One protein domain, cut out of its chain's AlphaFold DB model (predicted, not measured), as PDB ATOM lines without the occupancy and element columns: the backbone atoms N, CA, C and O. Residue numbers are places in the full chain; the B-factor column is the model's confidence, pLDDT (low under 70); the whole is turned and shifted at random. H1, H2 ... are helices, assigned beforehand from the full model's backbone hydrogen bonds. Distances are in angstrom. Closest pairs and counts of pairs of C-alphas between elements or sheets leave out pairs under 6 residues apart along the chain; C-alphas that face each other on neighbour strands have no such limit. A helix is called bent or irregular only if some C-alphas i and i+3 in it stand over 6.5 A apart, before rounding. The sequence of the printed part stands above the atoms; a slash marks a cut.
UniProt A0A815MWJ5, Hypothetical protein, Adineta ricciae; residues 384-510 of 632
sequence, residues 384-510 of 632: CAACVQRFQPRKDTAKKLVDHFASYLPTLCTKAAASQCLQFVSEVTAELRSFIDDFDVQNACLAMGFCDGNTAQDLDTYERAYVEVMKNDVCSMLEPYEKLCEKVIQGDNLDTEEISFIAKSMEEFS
ATOM      1  N   CYS A 384     386.904 481.923 406.403       80.19
ATOM      2  CA  CYS A 384     387.204 480.496 406.441       80.19
ATOM      3  C   CYS A 384     385.935 479.673 406.647       80.19
ATOM      4  O   CYS A 384     385.637 478.782 405.854       80.19
ATOM      5  N   ALA A 385     385.148 480.010 407.673       81.38
ATOM      6  CA  ALA A 385     383.906 479.307 407.981       81.38
ATOM      7  C   ALA A 385     382.912 479.372 406.810       81.38
ATOM      8  O   ALA A 385     382.276 478.370 406.485       81.38
ATOM      9  N   ALA A 386     382.819 480.524 406.136       80.81
ATOM     10  CA  ALA A 386     381.986 480.679 404.944       80.81
ATOM     11  C   ALA A 386     382.474 479.809 403.773       80.81
ATOM     12  O   ALA A 386     381.660 479.150 403.127       80.81
ATOM     13  N   CYS A 387     383.785 479.757 403.520       82.62
ATOM     14  CA  CYS A 387     384.357 478.887 402.493       82.62
ATOM     15  C   CYS A 387     384.080 477.406 402.794       82.62
ATOM     16  O   CYS A 387     383.560 476.689 401.937       82.62
ATOM     17  N   VAL A 388     384.329 476.965 404.031       85.06
ATOM     18  CA  VAL A 388     384.105 475.572 404.443       85.06
ATOM     19  C   VAL A 388     382.634 475.183 404.308       85.06
ATOM     20  O   VAL A 388     382.323 474.150 403.717       85.06
ATOM     21  N   GLN A 389     381.715 476.038 404.769       83.00
ATOM     22  CA  GLN A 389     380.275 475.795 404.640       83.00
ATOM     23  C   GLN A 389     379.802 475.674 403.186       83.00
ATOM     24  O   GLN A 389     378.815 474.985 402.941       83.00
ATOM     25  N   ARG A 390     380.475 476.318 402.225       78.31
ATOM     26  CA  ARG A 390     380.094 476.274 400.802       78.31
ATOM     27  C   ARG A 390     380.705 475.106 400.040       78.31
ATOM     28  O   ARG A 390     380.061 474.544 399.160       78.31
ATOM     29  N   PHE A 391     381.931 474.712 400.373       81.50
ATOM     30  CA  PHE A 391     382.601 473.595 399.703       81.50
ATOM     31  C   PHE A 391     382.220 472.226 400.285       81.50
ATOM     32  O   PHE A 391     382.282 471.228 399.566       81.50
ATOM     33  N   GLN A 392     381.753 472.164 401.537       87.25
ATOM     34  CA  GLN A 392     381.327 470.907 402.157       87.25
ATOM     35  C   GLN A 392     380.142 470.234 401.429       87.25
ATOM     36  O   GLN A 392     380.270 469.056 401.093       87.25
ATOM     37  N   PRO A 393     379.046 470.939 401.071       81.94
ATOM     38  CA  PRO A 393     377.955 470.343 400.296       81.94
ATOM     39  C   PRO A 393     378.409 469.751 398.957       81.94
ATOM     40  O   PRO A 393     377.907 468.713 398.546       81.94
ATOM     41  N   ARG A 394     379.404 470.355 398.293       82.81
ATOM     42  CA  ARG A 394     379.960 469.842 397.026       82.81
ATOM     43  C   ARG A 394     380.684 468.515 397.219       82.81
ATOM     44  O   ARG A 394     380.472 467.590 396.438       82.81
ATOM     45  N   LYS A 395     381.500 468.409 398.275       84.56
ATOM     46  CA  LYS A 395     382.145 467.151 398.683       84.56
ATOM     47  C   LYS A 395     381.093 466.079 398.973       84.56
ATOM     48  O   LYS A 395     381.196 464.963 398.466       84.56
ATOM     49  N   ASP A 396     380.054 466.431 399.727       83.12
ATOM     50  CA  ASP A 396     378.982 465.504 400.094       83.12
ATOM     51  C   ASP A 396     378.184 465.038 398.862       83.12
ATOM     52  O   ASP A 396     377.889 463.850 398.720       83.12
ATOM     53  N   THR A 397     377.874 465.945 397.931       75.25
ATOM     54  CA  THR A 397     377.193 465.623 396.670       75.25
ATOM     55  C   THR A 397     378.062 464.749 395.762       75.25
ATOM     56  O   THR A 397     377.565 463.763 395.216       75.25
ATOM     57  N   ALA A 398     379.364 465.032 395.646       75.19
ATOM     58  CA  ALA A 398     380.299 464.184 394.907       75.19
ATOM     59  C   ALA A 398     380.370 462.765 395.498       75.19
ATOM     60  O   ALA A 398     380.342 461.781 394.759       75.19
ATOM     61  N   LYS A 399     380.381 462.649 396.832       82.56
ATOM     62  CA  LYS A 399     380.360 461.360 397.533       82.56
ATOM     63  C   LYS A 399     379.096 460.560 397.219       82.56
ATOM     64  O   LYS A 399     379.192 459.400 396.823       82.56
ATOM     65  N   LYS A 400     377.919 461.190 397.330       79.00
ATOM     66  CA  LYS A 400     376.631 460.566 396.973       79.00
ATOM     67  C   LYS A 400     376.619 460.078 395.526       79.00
ATOM     68  O   LYS A 400     376.103 458.999 395.246       79.00
ATOM     69  N   LEU A 401     377.199 460.857 394.616       75.56
ATOM     70  CA  LEU A 401     377.273 460.496 393.209       75.56
ATOM     71  C   LEU A 401     378.154 459.261 392.975       75.56
ATOM     72  O   LEU A 401     377.739 458.346 392.266       75.56
ATOM     73  N   VAL A 402     379.342 459.208 393.586       79.38
ATOM     74  CA  VAL A 402     380.229 458.035 393.504       79.38
ATOM     75  C   VAL A 402     379.549 456.793 394.077       79.38
ATOM     76  O   VAL A 402     379.598 455.736 393.450       79.38
ATOM     77  N   ASP A 403     378.854 456.927 395.207       79.56
ATOM     78  CA  ASP A 403     378.096 455.831 395.821       79.56
ATOM     79  C   ASP A 403     376.971 455.317 394.909       79.56
ATOM     80  O   ASP A 403     376.723 454.112 394.835       79.56
ATOM     81  N   HIS A 404     376.317 456.212 394.169       71.88
ATOM     82  CA  HIS A 404     375.272 455.835 393.221       71.88
ATOM     83  C   HIS A 404     375.837 455.200 391.939       71.88
ATOM     84  O   HIS A 404     375.320 454.194 391.462       71.88
ATOM     85  N   PHE A 405     376.937 455.718 391.387       67.31
ATOM     86  CA  PHE A 405     377.607 455.053 390.263       67.31
ATOM     87  C   PHE A 405     378.096 453.657 390.649       67.31
ATOM     88  O   PHE A 405     377.950 452.712 389.873       67.31
ATOM     89  N   ALA A 406     378.620 453.509 391.864       73.19
ATOM     90  CA  ALA A 406     379.068 452.233 392.399       73.19
ATOM     91  C   ALA A 406     377.953 451.189 392.513       73.19
ATOM     92  O   ALA A 406     378.223 450.001 392.356       73.19
ATOM     93  N   SER A 407     376.710 451.604 392.775       72.69
ATOM     94  CA  SER A 407     375.571 450.684 392.829       72.69
ATOM     95  C   SER A 407     375.056 450.306 391.434       72.69
ATOM     96  O   SER A 407     374.554 449.198 391.250       72.69
ATOM     97  N   TYR A 408     375.238 451.178 390.435       65.75
ATOM     98  CA  TYR A 408     374.770 450.957 389.062       65.75
ATOM     99  C   TYR A 408     375.752 450.156 388.190       65.75
ATOM    100  O   TYR A 408     375.353 449.276 387.422       65.75
ATOM    101  N   LEU A 409     377.054 450.420 388.317       65.38
ATOM    102  CA  LEU A 409     378.104 449.788 387.509       65.38
ATOM    103  C   LEU A 409     378.141 448.244 387.596       65.38
ATOM    104  O   LEU A 409     378.389 447.612 386.564       65.38
ATOM    105  N   PRO A 410     377.835 447.591 388.737       66.81
ATOM    106  CA  PRO A 410     377.713 446.139 388.809       66.81
ATOM    107  C   PRO A 410     376.697 445.548 387.828       66.81
ATOM    108  O   PRO A 410     376.973 444.526 387.196       66.81
ATOM    109  N   THR A 411     375.561 446.220 387.634       63.50
ATOM    110  CA  THR A 411     374.492 445.817 386.704       63.50
ATOM    111  C   THR A 411     374.924 445.928 385.238       63.50
ATOM    112  O   THR A 411     374.458 445.172 384.386       63.50
ATOM    113  N   LEU A 412     375.856 446.835 384.928       57.31
ATOM    114  CA  LEU A 412     376.484 446.924 383.606       57.31
ATOM    115  C   LEU A 412     377.573 445.855 383.424       57.31
ATOM    116  O   LEU A 412     377.656 445.214 382.375       57.31
ATOM    117  N   CYS A 413     378.383 445.616 384.458       62.50
ATOM    118  CA  CYS A 413     379.482 444.652 384.427       62.50
ATOM    119  C   CYS A 413     379.029 443.194 384.274       62.50
ATOM    120  O   CYS A 413     379.714 442.406 383.610       62.50
ATOM    121  N   THR A 414     377.867 442.827 384.826       60.34
ATOM    122  CA  THR A 414     377.276 441.487 384.657       60.34
ATOM    123  C   THR A 414     376.998 441.143 383.192       60.34
ATOM    124  O   THR A 414     377.042 439.968 382.834       60.34
ATOM    125  N   LYS A 415     376.806 442.145 382.320       57.47
ATOM    126  CA  LYS A 415     376.561 441.953 380.880       57.47
ATOM    127  C   LYS A 415     377.843 441.779 380.039       57.47
ATOM    128  O   LYS A 415     377.748 441.248 378.936       57.47
ATOM    129  N   ALA A 416     379.026 442.195 380.520       52.66
ATOM    130  CA  ALA A 416     380.233 442.338 379.681       52.66
ATOM    131  C   ALA A 416     381.424 441.414 380.032       52.66
ATOM    132  O   ALA A 416     382.170 441.037 379.131       52.66
ATOM    133  N   ALA A 417     381.616 441.041 381.304       57.25
ATOM    134  CA  ALA A 417     382.544 440.007 381.801       57.25
ATOM    135  C   ALA A 417     382.554 440.086 383.339       57.25
ATOM    136  O   ALA A 417     383.315 440.862 383.919       57.25
ATOM    137  N   ALA A 418     381.690 439.300 383.986       62.72
ATOM    138  CA  ALA A 418     381.221 439.569 385.346       62.72
ATOM    139  C   ALA A 418     382.330 439.808 386.389       62.72
ATOM    140  O   ALA A 418     382.354 440.863 387.004       62.72
ATOM    141  N   SER A 419     383.280 438.893 386.593       70.25
ATOM    142  CA  SER A 419     384.164 438.971 387.771       70.25
ATOM    143  C   SER A 419     385.239 440.064 387.706       70.25
ATOM    144  O   SER A 419     385.450 440.770 388.685       70.25
ATOM    145  N   GLN A 420     385.907 440.240 386.564       64.56
ATOM    146  CA  GLN A 420     387.017 441.200 386.432       64.56
ATOM    147  C   GLN A 420     386.530 442.645 386.275       64.56
ATOM    148  O   GLN A 420     387.171 443.562 386.778       64.56
ATOM    149  N   CYS A 421     385.382 442.847 385.618       69.31
ATOM    150  CA  CYS A 421     384.740 444.159 385.535       69.31
ATOM    151  C   CYS A 421     384.247 444.608 386.915       69.31
ATOM    152  O   CYS A 421     384.497 445.742 387.309       69.31
ATOM    153  N   LEU A 422     383.619 443.700 387.677       69.81
ATOM    154  CA  LEU A 422     383.182 443.983 389.046       69.81
ATOM    155  C   LEU A 422     384.358 444.338 389.961       69.81
ATOM    156  O   LEU A 422     384.251 445.281 390.738       69.81
ATOM    157  N   GLN A 423     385.483 443.628 389.837       76.31
ATOM    158  CA  GLN A 423     386.688 443.939 390.602       76.31
ATOM    159  C   GLN A 423     387.245 445.328 390.251       76.31
ATOM    160  O   GLN A 423     387.467 446.130 391.151       76.31
ATOM    161  N   PHE A 424     387.399 445.645 388.961       71.69
ATOM    162  CA  PHE A 424     387.886 446.957 388.517       71.69
ATOM    163  C   PHE A 424     386.973 448.105 388.966       71.69
ATOM    164  O   PHE A 424     387.450 449.108 389.487       71.69
ATOM    165  N   VAL A 425     385.654 447.951 388.810       71.00
ATOM    166  CA  VAL A 425     384.674 448.937 389.288       71.00
ATOM    167  C   VAL A 425     384.796 449.129 390.795       71.00
ATOM    168  O   VAL A 425     384.828 450.264 391.255       71.00
ATOM    169  N   SER A 426     384.913 448.040 391.558       76.88
ATOM    170  CA  SER A 426     385.088 448.113 393.008       76.88
ATOM    171  C   SER A 426     386.372 448.849 393.399       76.88
ATOM    172  O   SER A 426     386.344 449.630 394.347       76.88
ATOM    173  N   GLU A 427     387.480 448.609 392.696       77.00
ATOM    174  CA  GLU A 427     388.768 449.271 392.941       77.00
ATOM    175  C   GLU A 427     388.687 450.773 392.626       77.00
ATOM    176  O   GLU A 427     389.027 451.592 393.477       77.00
ATOM    177  N   VAL A 428     388.134 451.146 391.466       70.19
ATOM    178  CA  VAL A 428     387.962 452.554 391.059       70.19
ATOM    179  C   VAL A 428     387.003 453.298 391.986       70.19
ATOM    180  O   VAL A 428     387.280 454.428 392.381       70.19
ATOM    181  N   THR A 429     385.880 452.685 392.365       74.50
ATOM    182  CA  THR A 429     384.953 453.272 393.338       74.50
ATOM    183  C   THR A 429     385.638 453.493 394.681       74.50
ATOM    184  O   THR A 429     385.462 454.555 395.274       74.50
ATOM    185  N   ALA A 430     386.395 452.511 395.177       79.06
ATOM    186  CA  ALA A 430     387.087 452.629 396.455       79.06
ATOM    187  C   ALA A 430     388.144 453.741 396.423       79.06
ATOM    188  O   ALA A 430     388.218 454.534 397.359       79.06
ATOM    189  N   GLU A 431     388.904 453.847 395.331       75.38
ATOM    190  CA  GLU A 431     389.908 454.894 395.137       75.38
ATOM    191  C   GLU A 431     389.272 456.290 395.044       75.38
ATOM    192  O   GLU A 431     389.691 457.203 395.753       75.38
ATOM    193  N   LEU A 432     388.204 456.453 394.254       69.81
ATOM    194  CA  LEU A 432     387.455 457.714 394.165       69.81
ATOM    195  C   LEU A 432     386.834 458.106 395.507       69.81
ATOM    196  O   LEU A 432     386.844 459.278 395.878       69.81
ATOM    197  N   ARG A 433     386.300 457.131 396.246       77.81
ATOM    198  CA  ARG A 433     385.724 457.366 397.569       77.81
ATOM    199  C   ARG A 433     386.791 457.789 398.571       77.81
ATOM    200  O   ARG A 433     386.556 458.758 399.282       77.81
ATOM    201  N   SER A 434     387.950 457.128 398.572       81.56
ATOM    202  CA  SER A 434     389.103 457.538 399.383       81.56
ATOM    203  C   SER A 434     389.519 458.959 399.031       81.56
ATOM    204  O   SER A 434     389.573 459.798 399.913       81.56
ATOM    205  N   PHE A 435     389.692 459.272 397.744       77.38
ATOM    206  CA  PHE A 435     390.069 460.615 397.298       77.38
ATOM    207  C   PHE A 435     389.089 461.697 397.777       77.38
ATOM    208  O   PHE A 435     389.511 462.752 398.249       77.38
ATOM    209  N   ILE A 436     387.778 461.445 397.685       80.19
ATOM    210  CA  ILE A 436     386.754 462.381 398.171       80.19
ATOM    211  C   ILE A 436     386.791 462.486 399.697       80.19
ATOM    212  O   ILE A 436     386.697 463.587 400.236       80.19
ATOM    213  N   ASP A 437     386.920 461.365 400.405       85.06
ATOM    214  CA  ASP A 437     386.959 461.343 401.866       85.06
ATOM    215  C   ASP A 437     388.203 462.064 402.408       85.06
ATOM    216  O   ASP A 437     388.066 462.874 403.331       85.06
ATOM    217  N   ASP A 438     389.348 461.888 401.747       86.31
ATOM    218  CA  ASP A 438     390.635 462.529 402.033       86.31
ATOM    219  C   ASP A 438     390.676 464.011 401.614       86.31
ATOM    220  O   ASP A 438     391.531 464.765 402.086       86.31
ATOM    221  N   PHE A 439     389.749 464.469 400.759       83.69
ATOM    222  CA  PHE A 439     389.653 465.879 400.379       83.69
ATOM    223  C   PHE A 439     389.248 466.737 401.582       83.69
ATOM    224  O   PHE A 439     388.079 466.798 401.975       83.69
ATOM    225  N   ASP A 440     390.221 467.415 402.177       88.38
ATOM    226  CA  ASP A 440     390.006 468.306 403.306       88.38
ATOM    227  C   ASP A 440     389.593 469.703 402.823       88.38
ATOM    228  O   ASP A 440     390.402 470.510 402.354       88.38
ATOM    229  N   VAL A 441     388.298 469.987 402.966       83.81
ATOM    230  CA  VAL A 441     387.684 471.264 402.594       83.81
ATOM    231  C   VAL A 441     388.323 472.439 403.340       83.81
ATOM    232  O   VAL A 441     388.485 473.513 402.761       83.81
ATOM    233  N   GLN A 442     388.715 472.258 404.601       85.06
ATOM    234  CA  GLN A 442     389.321 473.315 405.406       85.06
ATOM    235  C   GLN A 442     390.725 473.647 404.905       85.06
ATOM    236  O   GLN A 442     391.046 474.821 404.715       85.06
ATOM    237  N   ASN A 443     391.530 472.628 404.611       81.19
ATOM    238  CA  ASN A 443     392.850 472.821 404.011       81.19
ATOM    239  C   ASN A 443     392.763 473.420 402.601       81.19
ATOM    240  O   ASN A 443     393.560 474.296 402.266       81.19
ATOM    241  N   ALA A 444     391.774 473.028 401.795       79.69
ATOM    242  CA  ALA A 444     391.526 473.647 400.494       79.69
ATOM    243  C   ALA A 444     391.167 475.138 400.637       79.69
ATOM    244  O   ALA A 444     391.740 475.983 399.952       79.69
ATOM    245  N   CYS A 445     390.271 475.483 401.566       79.88
ATOM    246  CA  CYS A 445     389.914 476.871 401.868       79.88
ATOM    247  C   CYS A 445     391.093 477.698 402.389       79.88
ATOM    248  O   CYS A 445     391.212 478.881 402.059       79.88
ATOM    249  N   LEU A 446     391.990 477.078 403.155       79.81
ATOM    250  CA  LEU A 446     393.230 477.698 403.604       79.81
ATOM    251  C   LEU A 446     394.214 477.918 402.453       79.81
ATOM    252  O   LEU A 446     394.748 479.014 402.331       79.81
ATOM    253  N   ALA A 447     394.391 476.938 401.566       77.94
ATOM    254  CA  ALA A 447     395.240 477.064 400.382       77.94
ATOM    255  C   ALA A 447     394.727 478.122 399.389       77.94
ATOM    256  O   ALA A 447     395.521 478.800 398.743       77.94
ATOM    257  N   MET A 448     393.407 478.298 399.298       77.88
ATOM    258  CA  MET A 448     392.782 479.378 398.527       77.88
ATOM    259  C   MET A 448     392.930 480.757 399.196       77.88
ATOM    260  O   MET A 448     392.567 481.755 398.586       77.88
ATOM    261  N   GLY A 449     393.452 480.820 400.428       79.62
ATOM    262  CA  GLY A 449     393.687 482.048 401.194       79.62
ATOM    263  C   GLY A 449     392.439 482.630 401.874       79.62
ATOM    264  O   GLY A 449     392.462 483.732 402.415       79.62
ATOM    265  N   PHE A 450     391.327 481.889 401.909       81.62
ATOM    266  CA  PHE A 450     390.126 482.338 402.622       81.62
ATOM    267  C   PHE A 450     390.235 482.158 404.141       81.62
ATOM    268  O   PHE A 450     389.477 482.790 404.877       81.62
ATOM    269  N   CYS A 451     391.176 481.334 404.620       78.81
ATOM    270  CA  CYS A 451     391.382 481.073 406.049       78.81
ATOM    271  C   CYS A 451     392.567 481.802 406.688       78.81
ATOM    272  O   CYS A 451     392.662 481.817 407.912       78.81
ATOM    273  N   ASP A 452     393.458 482.405 405.904       77.62
ATOM    274  CA  ASP A 452     394.627 483.128 406.422       77.62
ATOM    275  C   ASP A 452     394.400 484.652 406.509       77.62
ATOM    276  O   ASP A 452     395.262 485.387 406.984       77.62
ATOM    277  N   GLY A 453     393.226 485.129 406.074       66.44
ATOM    278  CA  GLY A 453     392.846 486.542 406.086       66.44
ATOM    279  C   GLY A 453     393.537 487.393 405.015       66.44
ATOM    280  O   GLY A 453     393.248 488.587 404.926       66.44
ATOM    281  N   ASN A 454     394.399 486.802 404.179       62.09
ATOM    282  CA  ASN A 454     395.235 487.532 403.225       62.09
ATOM    283  C   ASN A 454     394.576 487.714 401.853       62.09
ATOM    284  O   ASN A 454     395.030 488.538 401.057       62.09
ATOM    285  N   THR A 455     393.488 487.001 401.546       66.94
ATOM    286  CA  THR A 455     392.782 487.217 400.278       66.94
ATOM    287  C   THR A 455     391.971 488.506 400.291       66.94
ATOM    288  O   THR A 455     390.952 488.627 400.986       66.94
ATOM    289  N   ALA A 456     392.376 489.433 399.422       64.00
ATOM    290  CA  ALA A 456     391.555 490.565 399.000       64.00
ATOM    291  C   ALA A 456     390.336 490.123 398.170       64.00
ATOM    292  O   ALA A 456     389.369 490.873 398.052       64.00
ATOM    293  N   GLN A 457     390.372 488.910 397.606       73.38
ATOM    294  CA  GLN A 457     389.299 488.381 396.779       73.38
ATOM    295  C   GLN A 457     388.058 488.058 397.618       73.38
ATOM    296  O   GLN A 457     388.128 487.481 398.706       73.38
ATOM    297  N   ASP A 458     386.913 488.473 397.093       80.12
ATOM    298  CA  ASP A 458     385.598 488.167 397.630       80.12
ATOM    299  C   ASP A 458     385.184 486.733 397.249       80.12
ATOM    300  O   ASP A 458     385.363 486.306 396.104       80.12
ATOM    301  N   LEU A 459     384.642 485.986 398.217       77.25
ATOM    302  CA  LEU A 459     384.316 484.567 398.054       77.25
ATOM    303  C   LEU A 459     383.216 484.355 397.001       77.25
ATOM    304  O   LEU A 459     383.309 483.408 396.226       77.25
ATOM    305  N   ASP A 460     382.229 485.256 396.904       73.12
ATOM    306  CA  ASP A 460     381.154 485.166 395.899       73.12
ATOM    307  C   ASP A 460     381.687 485.386 394.479       73.12
ATOM    308  O   ASP A 460     381.201 484.811 393.499       73.12
ATOM    309  N   THR A 461     382.686 486.255 394.350       74.69
ATOM    310  CA  THR A 461     383.363 486.530 393.082       74.69
ATOM    311  C   THR A 461     384.219 485.345 392.647       74.69
ATOM    312  O   THR A 461     384.163 484.941 391.486       74.69
ATOM    313  N   TYR A 462     384.975 484.758 393.579       78.50
ATOM    314  CA  TYR A 462     385.750 483.543 393.323       78.50
ATOM    315  C   TYR A 462     384.850 482.371 392.924       78.50
ATOM    316  O   TYR A 462     385.120 481.672 391.953       78.50
ATOM    317  N   GLU A 463     383.748 482.178 393.644       75.75
ATOM    318  CA  GLU A 463     382.838 481.062 393.428       75.75
ATOM    319  C   GLU A 463     382.144 481.119 392.066       75.75
ATOM    320  O   GLU A 463     382.073 480.100 391.382       75.75
ATOM    321  N   ARG A 464     381.688 482.298 391.628       74.06
ATOM    322  CA  ARG A 464     381.120 482.459 390.281       74.06
ATOM    323  C   ARG A 464     382.126 482.099 389.193       74.06
ATOM    324  O   ARG A 464     381.784 481.328 388.301       74.06
ATOM    325  N   ALA A 465     383.359 482.596 389.310       71.75
ATOM    326  CA  ALA A 465     384.426 482.272 388.369       71.75
ATOM    327  C   ALA A 465     384.747 480.770 388.377       71.75
ATOM    328  O   ALA A 465     384.867 480.161 387.321       71.75
ATOM    329  N   TYR A 466     384.816 480.149 389.559       78.38
ATOM    330  CA  TYR A 466     385.031 478.710 389.702       78.38
ATOM    331  C   TYR A 466     383.927 477.890 389.022       78.38
ATOM    332  O   TYR A 466     384.228 476.984 388.251       78.38
ATOM    333  N   VAL A 467     382.653 478.210 389.276       72.62
ATOM    334  CA  VAL A 467     381.521 477.491 388.670       72.62
ATOM    335  C   VAL A 467     381.547 477.635 387.150       72.62
ATOM    336  O   VAL A 467     381.361 476.647 386.449       72.62
ATOM    337  N   GLU A 468     381.792 478.838 386.634       73.19
ATOM    338  CA  GLU A 468     381.850 479.100 385.194       73.19
ATOM    339  C   GLU A 468     383.000 478.344 384.515       73.19
ATOM    340  O   GLU A 468     382.778 477.667 383.511       73.19
ATOM    341  N   VAL A 469     384.199 478.381 385.103       72.12
ATOM    342  CA  VAL A 469     385.367 477.627 384.624       72.12
ATOM    343  C   VAL A 469     385.079 476.130 384.639       72.12
ATOM    344  O   VAL A 469     385.251 475.460 383.631       72.12
ATOM    345  N   MET A 470     384.567 475.589 385.745       68.56
ATOM    346  CA  MET A 470     384.300 474.155 385.843       68.56
ATOM    347  C   MET A 470     383.182 473.698 384.896       68.56
ATOM    348  O   MET A 470     383.258 472.603 384.344       68.56
ATOM    349  N   LYS A 471     382.164 474.528 384.645       72.00
ATOM    350  CA  LYS A 471     381.143 474.242 383.627       72.00
ATOM    351  C   LYS A 471     381.753 474.166 382.230       72.00
ATOM    352  O   LYS A 471     381.569 473.168 381.534       72.00
ATOM    353  N   ASN A 472     382.509 475.194 381.852       68.31
ATOM    354  CA  ASN A 472     383.057 475.331 380.506       68.31
ATOM    355  C   ASN A 472     384.197 474.350 380.223       68.31
ATOM    356  O   ASN A 472     384.273 473.829 379.113       68.31
ATOM    357  N   ASP A 473     385.041 474.067 381.212       61.38
ATOM    358  CA  ASP A 473     386.281 473.315 381.013       61.38
ATOM    359  C   ASP A 473     386.175 471.864 381.480       61.38
ATOM    360  O   ASP A 473     386.940 471.018 381.028       61.38
ATOM    361  N   VAL A 474     385.248 471.544 382.387       58.22
ATOM    362  CA  VAL A 474     385.104 470.181 382.917       58.22
ATOM    363  C   VAL A 474     383.771 469.578 382.501       58.22
ATOM    364  O   VAL A 474     383.759 468.516 381.884       58.22
ATOM    365  N   CYS A 475     382.644 470.238 382.770       61.66
ATOM    366  CA  CYS A 475     381.337 469.639 382.483       61.66
ATOM    367  C   CYS A 475     381.039 469.507 380.996       61.66
ATOM    368  O   CYS A 475     380.495 468.479 380.593       61.66
ATOM    369  N   SER A 476     381.435 470.487 380.186       63.97
ATOM    370  CA  SER A 476     381.268 470.430 378.728       63.97
ATOM    371  C   SER A 476     381.982 469.220 378.102       63.97
ATOM    372  O   SER A 476     381.530 468.662 377.104       63.97
ATOM    373  N   MET A 477     383.086 468.764 378.711       49.41
ATOM    374  CA  MET A 477     383.843 467.591 378.261       49.41
ATOM    375  C   MET A 477     383.204 466.271 378.692       49.41
ATOM    376  O   MET A 477     383.583 465.210 378.197       49.41
ATOM    377  N   LEU A 478     382.249 466.328 379.620       49.41
ATOM    378  CA  LEU A 478     381.610 465.169 380.218       49.41
ATOM    379  C   LEU A 478     380.281 464.811 379.548       49.41
ATOM    380  O   LEU A 478     379.523 464.074 380.161       49.41
ATOM    381  N   GLU A 479     379.971 465.253 378.321       49.69
ATOM    382  CA  GLU A 479     378.774 464.783 377.591       49.69
ATOM    383  C   GLU A 479     378.722 463.239 377.563       49.69
ATOM    384  O   GLU A 479     379.665 462.610 377.067       49.69
ATOM    385  N   PRO A 480     377.654 462.578 378.075       55.28
ATOM    386  CA  PRO A 480     376.289 463.055 378.395       55.28
ATOM    387  C   PRO A 480     376.020 463.521 379.848       55.28
ATOM    388  O   PRO A 480     374.895 463.883 380.185       55.28
ATOM    389  N   TYR A 481     377.017 463.496 380.723       63.28
ATOM    390  CA  TYR A 481     376.953 463.829 382.151       63.28
ATOM    391  C   TYR A 481     377.139 465.314 382.480       63.28
ATOM    392  O   TYR A 481     377.246 465.655 383.657       63.28
ATOM    393  N   GLU A 482     377.161 466.200 381.484       71.12
ATOM    394  CA  GLU A 482     377.366 467.641 381.672       71.12
ATOM    395  C   GLU A 482     376.462 468.206 382.778       71.12
ATOM    396  O   GLU A 482     376.964 468.679 383.792       71.12
ATOM    397  N   LYS A 483     375.135 468.035 382.674       72.88
ATOM    398  CA  LYS A 483     374.168 468.514 383.686       72.88
ATOM    399  C   LYS A 483     374.390 467.934 385.084       72.88
ATOM    400  O   LYS A 483     374.110 468.590 386.083       72.88
ATOM    401  N   LEU A 484     374.858 466.690 385.161       70.69
ATOM    402  CA  LEU A 484     375.151 466.031 386.433       70.69
ATOM    403  C   LEU A 484     376.397 466.645 387.075       70.69
ATOM    404  O   LEU A 484     376.390 466.957 388.263       70.69
ATOM    405  N   CYS A 485     377.428 466.880 386.266       74.12
ATOM    406  CA  CYS A 485     378.626 467.610 386.656       74.12
ATOM    407  C   CYS A 485     378.285 469.028 387.141       74.12
ATOM    408  O   CYS A 485     378.755 469.430 388.206       74.12
ATOM    409  N   GLU A 486     377.405 469.751 386.438       79.44
ATOM    410  CA  GLU A 486     376.994 471.098 386.846       79.44
ATOM    411  C   GLU A 486     376.370 471.115 388.246       79.44
ATOM    412  O   GLU A 486     376.740 471.949 389.073       79.44
ATOM    413  N   LYS A 487     375.477 470.161 388.541       75.19
ATOM    414  CA  LYS A 487     374.830 470.040 389.856       75.19
ATOM    415  C   LYS A 487     375.819 469.712 390.975       75.19
ATOM    416  O   LYS A 487     375.716 470.267 392.067       75.19
ATOM    417  N   VAL A 488     376.806 468.854 390.706       75.94
ATOM    418  CA  VAL A 488     377.879 468.542 391.670       75.94
ATOM    419  C   VAL A 488     378.699 469.791 391.992       75.94
ATOM    420  O   VAL A 488     378.955 470.071 393.161       75.94
ATOM    421  N   ILE A 489     379.067 470.576 390.977       76.62
ATOM    422  CA  ILE A 489     379.807 471.833 391.164       76.62
ATOM    423  C   ILE A 489     378.963 472.867 391.905       76.62
ATOM    424  O   ILE A 489     379.491 473.628 392.711       76.62
ATOM    425  N   GLN A 490     377.654 472.900 391.668       78.56
ATOM    426  CA  GLN A 490     376.741 473.792 392.379       78.56
ATOM    427  C   GLN A 490     376.510 473.357 393.835       78.56
ATOM    428  O   GLN A 490     376.142 474.189 394.657       78.56
ATOM    429  N   GLY A 491     376.819 472.103 394.187       68.00
ATOM    430  CA  GLY A 491     376.558 471.552 395.519       68.00
ATOM    431  C   GLY A 491     375.073 471.296 395.765       68.00
ATOM    432  O   GLY A 491     374.646 471.197 396.914       68.00
ATOM    433  N   ASP A 492     374.285 471.194 394.693       73.25
ATOM    434  CA  ASP A 492     372.865 470.899 394.785       73.25
ATOM    435  C   ASP A 492     372.668 469.486 395.346       73.25
ATOM    436  O   ASP A 492     373.448 468.563 395.083       73.25
ATOM    437  N   ASN A 493     371.607 469.300 396.133       69.38
ATOM    438  CA  ASN A 493     371.197 467.959 396.523       69.38
ATOM    439  C   ASN A 493     370.712 467.231 395.270       69.38
ATOM    440  O   ASN A 493     369.658 467.556 394.730       69.38
ATOM    441  N   LEU A 494     371.478 466.236 394.836       66.94
ATOM    442  CA  LEU A 494     371.016 465.284 393.841       66.94
ATOM    443  C   LEU A 494     369.949 464.400 394.490       66.94
ATOM    444  O   LEU A 494     370.250 463.691 395.457       66.94
ATOM    445  N   ASP A 495     368.717 464.457 393.988       67.62
ATOM    446  CA  ASP A 495     367.715 463.465 394.359       67.62
ATOM    447  C   ASP A 495     368.007 462.135 393.630       67.62
ATOM    448  O   ASP A 495     368.615 462.091 392.554       67.62
ATOM    449  N   THR A 496     367.618 461.023 394.253       56.81
ATOM    450  CA  THR A 496     367.877 459.676 393.732       56.81
ATOM    451  C   THR A 496     367.135 459.395 392.415       56.81
ATOM    452  O   THR A 496     367.642 458.631 391.593       56.81
ATOM    453  N   GLU A 497     365.968 460.002 392.185       57.69
ATOM    454  CA  GLU A 497     365.181 459.907 390.948       57.69
ATOM    455  C   GLU A 497     365.846 460.647 389.781       57.69
ATOM    456  O   GLU A 497     365.857 460.127 388.671       57.69
ATOM    457  N   GLU A 498     366.467 461.805 390.005       59.81
ATOM    458  CA  GLU A 498     367.172 462.570 388.971       59.81
ATOM    459  C   GLU A 498     368.457 461.874 388.511       59.81
ATOM    460  O   GLU A 498     368.732 461.812 387.308       59.81
ATOM    461  N   ILE A 499     369.233 461.298 389.440       56.34
ATOM    462  CA  ILE A 499     370.398 460.476 389.070       56.34
ATOM    463  C   ILE A 499     369.924 459.223 388.317       56.34
ATOM    464  O   ILE A 499     370.487 458.878 387.274       56.34
ATOM    465  N   SER A 500     368.839 458.594 388.788       57.56
ATOM    466  CA  SER A 500     368.222 457.446 388.113       57.56
ATOM    467  C   SER A 500     367.700 457.813 386.723       57.56
ATOM    468  O   SER A 500     367.838 457.019 385.801       57.56
ATOM    469  N   PHE A 501     367.159 459.017 386.529       58.06
ATOM    470  CA  PHE A 501     366.693 459.517 385.237       58.06
ATOM    471  C   PHE A 501     367.844 459.721 384.252       58.06
ATOM    472  O   PHE A 501     367.707 459.386 383.078       58.06
ATOM    473  N   ILE A 502     368.992 460.231 384.706       55.56
ATOM    474  CA  ILE A 502     370.178 460.405 383.855       55.56
ATOM    475  C   ILE A 502     370.767 459.039 383.482       55.56
ATOM    476  O   ILE A 502     371.031 458.790 382.305       55.56
ATOM    477  N   ALA A 503     370.885 458.118 384.445       54.75
ATOM    478  CA  ALA A 503     371.310 456.740 384.191       54.75
ATOM    479  C   ALA A 503     370.346 456.008 383.235       54.75
ATOM    480  O   ALA A 503     370.774 455.386 382.261       54.75
ATOM    481  N   LYS A 504     369.034 456.171 383.440       57.69
ATOM    482  CA  LYS A 504     367.977 455.627 382.579       57.69
ATOM    483  C   LYS A 504     367.969 456.275 381.199       57.69
ATOM    484  O   LYS A 504     367.781 455.571 380.223       57.69
ATOM    485  N   SER A 505     368.257 457.569 381.080       52.31
ATOM    486  CA  SER A 505     368.381 458.262 379.789       52.31
ATOM    487  C   SER A 505     369.546 457.721 378.958       52.31
ATOM    488  O   SER A 505     369.458 457.679 377.734       52.31
ATOM    489  N   MET A 506     370.625 457.259 379.595       52.38
ATOM    490  CA  MET A 506     371.728 456.585 378.906       52.38
ATOM    491  C   MET A 506     371.359 455.173 378.459       52.38
ATOM    492  O   MET A 506     371.697 454.771 377.343       52.38
ATOM    493  N   GLU A 507     370.647 454.433 379.308       55.88
ATOM    494  CA  GLU A 507     370.123 453.116 378.960       55.88
ATOM    495  C   GLU A 507     369.086 453.230 377.836       55.88
ATOM    496  O   GLU A 507     369.164 452.498 376.857       55.88
ATOM    497  N   GLU A 508     368.207 454.230 377.883       50.53
ATOM    498  CA  GLU A 508     367.258 454.573 376.828       50.53
ATOM    499  C   GLU A 508     367.945 455.065 375.556       50.53
ATOM    500  O   GLU A 508     367.512 454.698 374.473       50.53
ATOM    501  N   PHE A 509     369.016 455.857 375.629       45.62
ATOM    502  CA  PHE A 509     369.786 456.247 374.444       45.62
ATOM    503  C   PHE A 509     370.431 455.023 373.777       45.62
ATOM    504  O   PHE A 509     370.362 454.863 372.554       45.62
ATOM    505  N   SER A 510     370.991 454.115 374.585       44.81
ATOM    506  CA  SER A 510     371.508 452.824 374.125       44.81
ATOM    507  C   SER A 510     370.397 451.956 373.520       44.81
ATOM    508  O   SER A 510     370.576 451.397 372.438       44.81
TER     509      SER A 510
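What this domain is: This is residues 384 to 510 of the 632 residues of the protein "Hypothetical protein" of Adineta ricciae (UniProt A0A815MWJ5). A long helical hairpin, H1 and H2, runs nearly the full length of an elongated body, and a broken row of shorter helices, H4 to H7, runs along the other side of H1, with H6 packing on it. H3 continues past H2 beside the first part of H1, and a long link, residues 448 to 458, takes the chain round that end to H4. The printed part has 127 residues, with seven named helices in the order H1 to H7 and no named strand; its class is all helix, the helix packing mostly aligned. It is only just loose, close to compact, with a radius of gyration of the C-alphas of 17.0 A, and spans 54 by 27 by 23 A, only just elongated.

Where its parts are: Find C-alpha 384 at (387.204, 480.496, 406.441); from there H1, residues 384 to 416, runs 47.1 A to C-alpha 416 at (380.233, 442.338, 379.681). It has a kink of 33 degrees near residue 410 and is neither bent nor irregular, but only just: C-alphas 407 and 410 are 6.4 A apart. H2, residues 418 to 438, runs 29.9 A, and H3, residues 441 to 447, runs 9.8 A. Then look for H4, residues 459 to 473, of 20.5 A; H5, residues 475 to 478, of 5.0 A; and H6, residues 482 to 490, of 12.4 A. H7, residues 496 to 510, runs 21.1 A to C-alpha 510 at (371.508, 452.824, 374.125).

How they stand to each other: Begin at H1, a hub with H6, each touching three helices. H1 and H2 touch as a helical hairpin, opposite ways at a shallow tilt of 3 degrees; their closest C-alphas, of Cys 413 and Cys 421, are 5.4 A apart. With residues 384 to 395 alone, H1 touches H3 at a steep tilt of 58 degrees, closest at the C-alphas of Val 388 and Gln 442, 5.8 A. With residues 394 to 398 alone, H1 touches H6, opposite ways at a shallow tilt of 31 degrees; the closest C-alphas, of Thr 397 and Val 488, are 5.8 A apart. H6 touches H4, through residues 467 to 471 of H4 alone, at 16 degrees, a shallow tilt; the C-alphas of Lys 471 and Glu 486 come closest, 6.1 A. H6 also touches H5, closest at the C-alphas of Cys 475 and Glu 482, 4.5 A. H7 is close to H1 but not clearly touching, the closest C-alphas, of His 404 and Ile 499, being 7.9 A apart. H2 is apart from H4, H5, H6 and H7. Every O i to N i+4 pair is within hydrogen-bond range in H2, H3, H4, H6 and H7; in H1 22 of 29 are, and H5 is too short for such a pair.

The domain as a whole: The C-alphas farthest apart, of Ala 417 and Ala 456, are 54.2 A apart. The printed part has no cut, and the link from H3 to H4 is long, the others tight. Mean pLDDT of the printed part is 70.9; look for values under 70 at, among others, residues 408 to 418, 472 to 481 and 493 to 510.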